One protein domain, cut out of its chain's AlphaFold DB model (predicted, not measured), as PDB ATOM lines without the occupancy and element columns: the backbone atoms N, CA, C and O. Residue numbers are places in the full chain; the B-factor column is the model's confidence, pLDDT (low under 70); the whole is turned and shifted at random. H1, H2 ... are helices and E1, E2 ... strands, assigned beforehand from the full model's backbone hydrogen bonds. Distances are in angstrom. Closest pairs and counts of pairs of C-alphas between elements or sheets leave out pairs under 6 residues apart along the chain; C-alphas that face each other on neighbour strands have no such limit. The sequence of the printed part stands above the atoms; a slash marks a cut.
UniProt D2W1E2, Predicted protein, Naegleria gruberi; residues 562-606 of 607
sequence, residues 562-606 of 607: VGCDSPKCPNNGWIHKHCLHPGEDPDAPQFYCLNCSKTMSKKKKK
ATOM      1  N   VAL A 562       6.679 207.206  22.526       94.75
ATOM      2  CA  VAL A 562       7.907 206.509  22.922       94.75
ATOM      3  C   VAL A 562       8.989 206.729  21.865       94.75
ATOM      4  O   VAL A 562       8.744 206.581  20.661       94.75
ATOM      5  N   GLY A 563      10.187 207.098  22.321       95.94
ATOM      6  CA  GLY A 563      11.365 207.307  21.480       95.94
ATOM      7  C   GLY A 563      12.027 205.987  21.078       95.94
ATOM      8  O   GLY A 563      12.173 205.088  21.892       95.94
ATOM      9  N   CYS A 564      12.432 205.853  19.816       96.19
ATOM     10  CA  CYS A 564      13.062 204.660  19.247       96.19
ATOM     11  C   CYS A 564      14.555 204.912  18.978       96.19
ATOM     12  O   CYS A 564      14.898 205.623  18.029       96.19
ATOM     13  N   ASP A 565      15.433 204.211  19.702       96.56
ATOM     14  CA  ASP A 565      16.904 204.375  19.770       96.56
ATOM     15  C   ASP A 565      17.679 204.048  18.480       96.56
ATOM     16  O   ASP A 565      18.897 203.842  18.469       96.56
ATOM     17  N   SER A 566      16.989 203.927  17.350       94.50
ATOM     18  CA  SER A 566      17.624 203.696  16.062       94.50
ATOM     19  C   SER A 566      18.047 205.033  15.448       94.50
ATOM     20  O   SER A 566      17.178 205.771  14.981       94.50
ATOM     21  N   PRO A 567      19.357 205.327  15.301       92.81
ATOM     22  CA  PRO A 567      19.842 206.608  14.763       92.81
ATOM     23  C   PRO A 567      19.539 206.807  13.264       92.81
ATOM     24  O   PRO A 567      20.014 207.759  12.651       92.81
ATOM     25  N   LYS A 568      18.798 205.874  12.647       93.81
ATOM     26  CA  LYS A 568      18.243 205.944  11.288       93.81
ATOM     27  C   LYS A 568      16.813 205.380  11.256       93.81
ATOM     28  O   LYS A 568      16.465 204.619  10.353       93.81
ATOM     29  N   CYS A 569      16.004 205.699  12.270       93.94
ATOM     30  CA  CYS A 569      14.576 205.387  12.278       93.94
ATOM     31  C   CYS A 569      13.868 206.136  11.130       93.94
ATOM     32  O   CYS A 569      14.015 207.354  11.041       93.94
ATOM     33  N   PRO A 570      13.095 205.458  10.257       90.94
ATOM     34  CA  PRO A 570      12.425 206.109   9.127       90.94
ATOM     35  C   PRO A 570      11.242 207.005   9.535       90.94
ATOM     36  O   PRO A 570      10.762 207.771   8.709       90.94
ATOM     37  N   ASN A 571      10.788 206.915  10.790       89.19
ATOM     38  CA  ASN A 571       9.651 207.660  11.334       89.19
ATOM     39  C   ASN A 571      10.123 208.747  12.326       89.19
ATOM     40  O   ASN A 571       9.571 208.893  13.411       89.19
ATOM     41  N   ASN A 572      11.242 209.419  12.035       89.94
ATOM     42  CA  ASN A 572      11.865 210.449  12.888       89.94
ATOM     43  C   ASN A 572      12.146 210.062  14.359       89.94
ATOM     44  O   ASN A 572      12.454 210.929  15.171       89.94
ATOM     45  N   GLY A 573      12.100 208.771  14.700       93.25
ATOM     46  CA  GLY A 573      12.448 208.271  16.030       93.25
ATOM     47  C   GLY A 573      11.307 208.210  17.048       93.25
ATOM     48  O   GLY A 573      11.613 207.944  18.199       93.25
ATOM     49  N   TRP A 574      10.036 208.378  16.670       93.94
ATOM     50  CA  TRP A 574       8.906 208.357  17.619       93.94
ATOM     51  C   TRP A 574       7.832 207.317  17.246       93.94
ATOM     52  O   TRP A 574       7.774 206.847  16.108       93.94
ATOM     53  N   ILE A 575       6.999 206.907  18.211       94.44
ATOM     54  CA  ILE A 575       5.821 206.035  18.018       94.44
ATOM     55  C   ILE A 575       4.773 206.343  19.099       94.44
ATOM     56  O   ILE A 575       5.143 206.539  20.250       94.44
ATOM     57  N   HIS A 576       3.475 206.325  18.779       94.06
ATOM     58  CA  HIS A 576       2.412 206.308  19.800       94.06
ATOM     59  C   HIS A 576       2.465 205.003  20.616       94.06
ATOM     60  O   HIS A 576       2.653 203.935  20.032       94.06
ATOM     61  N   LYS A 577       2.224 205.045  21.933       92.94
ATOM     62  CA  LYS A 577       2.257 203.865  22.829       92.94
ATOM     63  C   LYS A 577       1.240 202.780  22.431       92.94
ATOM     64  O   LYS A 577       1.541 201.594  22.476       92.94
ATOM     65  N   HIS A 578       0.084 203.178  21.890       92.69
ATOM     66  CA  HIS A 578      -0.916 202.273  21.290       92.69
ATOM     67  C   HIS A 578      -0.496 201.650  19.940       92.69
ATOM     68  O   HIS A 578      -1.182 200.778  19.415       92.69
ATOM     69  N   CYS A 579       0.614 202.107  19.357       93.00
ATOM     70  CA  CYS A 579       1.244 201.555  18.155       93.00
ATOM     71  C   CYS A 579       2.518 200.744  18.489       93.00
ATOM     72  O   CYS A 579       3.351 200.492  17.619       93.00
ATOM     73  N   LEU A 580       2.683 200.322  19.742       92.44
ATOM     74  CA  LEU A 580       3.623 199.269  20.127       92.44
ATOM     75  C   LEU A 580       2.973 197.899  19.906       92.44
ATOM     76  O   LEU A 580       1.745 197.781  19.920       92.44
ATOM     77  N   HIS A 581       3.763 196.846  19.677       88.88
ATOM     78  CA  HIS A 581       3.178 195.502  19.608       88.88
ATOM     79  C   HIS A 581       2.865 195.004  21.026       88.88
ATOM     80  O   HIS A 581       3.666 195.235  21.931       88.88
ATOM     81  N   PRO A 582       1.742 194.296  21.258       85.69
ATOM     82  CA  PRO A 582       1.446 193.726  22.570       85.69
ATOM     83  C   PRO A 582       2.588 192.816  23.050       85.69
ATOM     84  O   PRO A 582       2.858 191.781  22.437       85.69
ATOM     85  N   GLY A 583       3.268 193.220  24.128       86.94
ATOM     86  CA  GLY A 583       4.467 192.554  24.655       86.94
ATOM     87  C   GLY A 583       5.812 193.198  24.276       86.94
ATOM     88  O   GLY A 583       6.848 192.679  24.685       86.94
ATOM     89  N   GLU A 584       5.830 194.309  23.533       88.25
ATOM     90  CA  GLU A 584       6.982 195.220  23.478       88.25
ATOM     91  C   GLU A 584       6.906 196.187  24.672       88.25
ATOM     92  O   GLU A 584       5.991 197.003  24.755       88.25
ATOM     93  N   ASP A 585       7.858 196.070  25.598       89.12
ATOM     94  CA  ASP A 585       7.988 196.958  26.758       89.12
ATOM     95  C   ASP A 585       8.683 198.273  26.336       89.12
ATOM     96  O   ASP A 585       9.818 198.214  25.844       89.12
ATOM     97  N   PRO A 586       8.027 199.447  26.457       88.19
ATOM     98  CA  PRO A 586       8.626 200.730  26.098       88.19
ATOM     99  C   PRO A 586       9.700 201.196  27.084       88.19
ATOM    100  O   PRO A 586      10.574 201.960  26.682       88.19
ATOM    101  N   ASP A 587       9.663 200.720  28.331       90.50
ATOM    102  CA  ASP A 587      10.570 201.150  29.401       90.50
ATOM    103  C   ASP A 587      11.881 200.330  29.395       90.50
ATOM    104  O   ASP A 587      12.767 200.491  30.242       90.50
ATOM    105  N   ALA A 588      12.048 199.458  28.393       92.12
ATOM    106  CA  ALA A 588      13.286 198.745  28.124       92.12
ATOM    107  C   ALA A 588      14.429 199.721  27.756       92.12
ATOM    108  O   ALA A 588      14.253 200.580  26.894       92.12
ATOM    109  N   PRO A 589      15.660 199.537  28.280       93.06
ATOM    110  CA  PRO A 589      16.760 200.508  28.148       93.06
ATOM    111  C   PRO A 589      17.341 200.665  26.728       93.06
ATOM    112  O   PRO A 589      18.305 201.407  26.546       93.06
ATOM    113  N   GLN A 590      16.811 199.931  25.742       94.62
ATOM    114  CA  GLN A 590      17.002 200.163  24.307       94.62
ATOM    115  C   GLN A 590      15.731 199.738  23.563       94.62
ATOM    116  O   GLN A 590      15.539 198.544  23.297       94.62
ATOM    117  N   PHE A 591      14.880 200.694  23.202       95.56
ATOM    118  CA  PHE A 591      13.634 200.435  22.490       95.56
ATOM    119  C   PHE A 591      13.780 200.677  20.976       95.56
ATOM    120  O   PHE A 591      14.362 201.658  20.508       95.56
ATOM    121  N   TYR A 592      13.227 199.769  20.163       95.25
ATOM    122  CA  TYR A 592      13.316 199.829  18.702       95.25
ATOM    123  C   TYR A 592      11.972 199.536  18.042       95.25
ATOM    124  O   TYR A 592      11.460 198.425  18.152       95.25
ATOM    125  N   CYS A 593      11.476 200.478  17.230       94.25
ATOM    126  CA  CYS A 593      10.262 200.288  16.435       94.25
ATOM    127  C   CYS A 593      10.321 199.006  15.588       94.25
ATOM    128  O   CYS A 593      11.400 198.596  15.150       94.25
ATOM    129  N   LEU A 594       9.167 198.418  15.259       92.25
ATOM    130  CA  LEU A 594       9.069 197.171  14.485       92.25
ATOM    131  C   LEU A 594       9.971 197.143  13.228       92.25
ATOM    132  O   LEU A 594      10.569 196.115  12.904       92.25
ATOM    133  N   ASN A 595      10.101 198.270  12.519       93.56
ATOM    134  CA  ASN A 595      10.962 198.388  11.337       93.56
ATOM    135  C   ASN A 595      12.460 198.358  11.691       93.56
ATOM    136  O   ASN A 595      13.242 197.703  10.999       93.56
ATOM    137  N   CYS A 596      12.863 199.004  12.785       95.00
ATOM    138  CA  CYS A 596      14.243 199.023  13.269       95.00
ATOM    139  C   CYS A 596      14.637 197.726  13.990       95.00
ATOM    140  O   CYS A 596      15.733 197.214  13.768       95.00
ATOM    141  N   SER A 597      13.729 197.103  14.742       93.56
ATOM    142  CA  SER A 597      13.906 195.750  15.282       93.56
ATOM    143  C   SER A 597      14.175 194.735  14.152       93.56
ATOM    144  O   SER A 597      15.134 193.952  14.204       93.56
ATOM    145  N   LYS A 598      13.440 194.832  13.031       93.62
ATOM    146  CA  LYS A 598      13.653 194.027  11.808       93.62
ATOM    147  C   LYS A 598      14.972 194.303  11.066       93.62
ATOM    148  O   LYS A 598      15.400 193.438  10.299       93.62
ATOM    149  N   THR A 599      15.635 195.450  11.250       93.62
ATOM    150  CA  THR A 599      16.972 195.712  10.667       93.62
ATOM    151  C   THR A 599      18.101 195.341  11.629       93.62
ATOM    152  O   THR A 599      19.067 194.697  11.210       93.62
ATOM    153  N   MET A 600      17.960 195.637  12.923       89.81
ATOM    154  CA  MET A 600      18.928 195.278  13.966       89.81
ATOM    155  C   MET A 600      19.066 193.758  14.129       89.81
ATOM    156  O   MET A 600      20.185 193.243  14.165       89.81
ATOM    157  N   SER A 601      17.958 193.011  14.128       89.88
ATOM    158  CA  SER A 601      17.972 191.536  14.164       89.88
ATOM    159  C   SER A 601      18.674 190.914  12.947       89.88
ATOM    160  O   SER A 601      19.445 189.965  13.098       89.88
ATOM    161  N   LYS A 602      18.497 191.481  11.744       90.69
ATOM    162  CA  LYS A 602      19.235 191.070  10.533       90.69
ATOM    163  C   LYS A 602      20.731 191.386  10.626       90.69
ATOM    164  O   LYS A 602      21.538 190.608  10.124       90.69
ATOM    165  N   LYS A 603      21.114 192.487  11.283       88.50
ATOM    166  CA  LYS A 603      22.521 192.845  11.533       88.50
ATOM    167  C   LYS A 603      23.178 191.896  12.545       88.50
ATOM    168  O   LYS A 603      24.306 191.473  12.313       88.50
ATOM    169  N   LYS A 604      22.458 191.493  13.604       85.69
ATOM    170  CA  LYS A 604      22.919 190.499  14.599       85.69
ATOM    171  C   LYS A 604      23.148 189.088  14.022       85.69
ATOM    172  O   LYS A 604      23.886 188.338  14.633       85.69
ATOM    173  N   LYS A 605      22.566 188.742  12.862       82.62
ATOM    174  CA  LYS A 605      22.801 187.468  12.135       82.62
ATOM    175  C   LYS A 605      23.864 187.552  11.019       82.62
ATOM    176  O   LYS A 605      23.935 186.663  10.173       82.62
ATOM    177  N   LYS A 606      24.614 188.658  10.945       79.88
ATOM    178  CA  LYS A 606      25.739 188.866  10.005       79.88
ATOM    179  C   LYS A 606      27.073 189.181  10.698       79.88
ATOM    180  O   LYS A 606      28.075 189.364  10.009       79.88
TER     181      LYS A 606
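Overview. This is residues 562 to 606 of the 607 residues of the protein "Predicted protein" of Naegleria gruberi (UniProt D2W1E2). This domain has little regular structure: a small body made mostly of loops, with one short strand, E1, and one helix, H1, whose far end sticks out with the tail as residues 601 to 606. The printed part has 45 residues, with E1 first and H1 after it; the class is mixed, with 14 residues in named elements. It is compact, with a radius of gyration of the C-alphas of 10.3 A and spans of 31 by 22 by 17 A.

Arrangement. Residues 562 to 563 form a short antiparallel pairing with residues 574 to 575 of E1, residues 574 to 576. E1 pairs with no named strand. A long link of 17 residues joins it to H1, residues 594 to 604, and the two are apart. In H1, 6 of 7 O i to N i+4 pairs are within hydrogen-bond range.

Along the chain. E1 begins at C-alpha 574 (8.906, 208.357, 17.619). H1 measures 15.4 A from C-alpha 594 (9.069, 197.171, 14.485) to C-alpha 604 (22.919, 190.499, 14.599).

Size, cuts and confidence. The C-alphas farthest apart, of His 578 and Lys 606, are separated by 31.9 A. The printed part has no cut, and no printed residue has a pLDDT under 70.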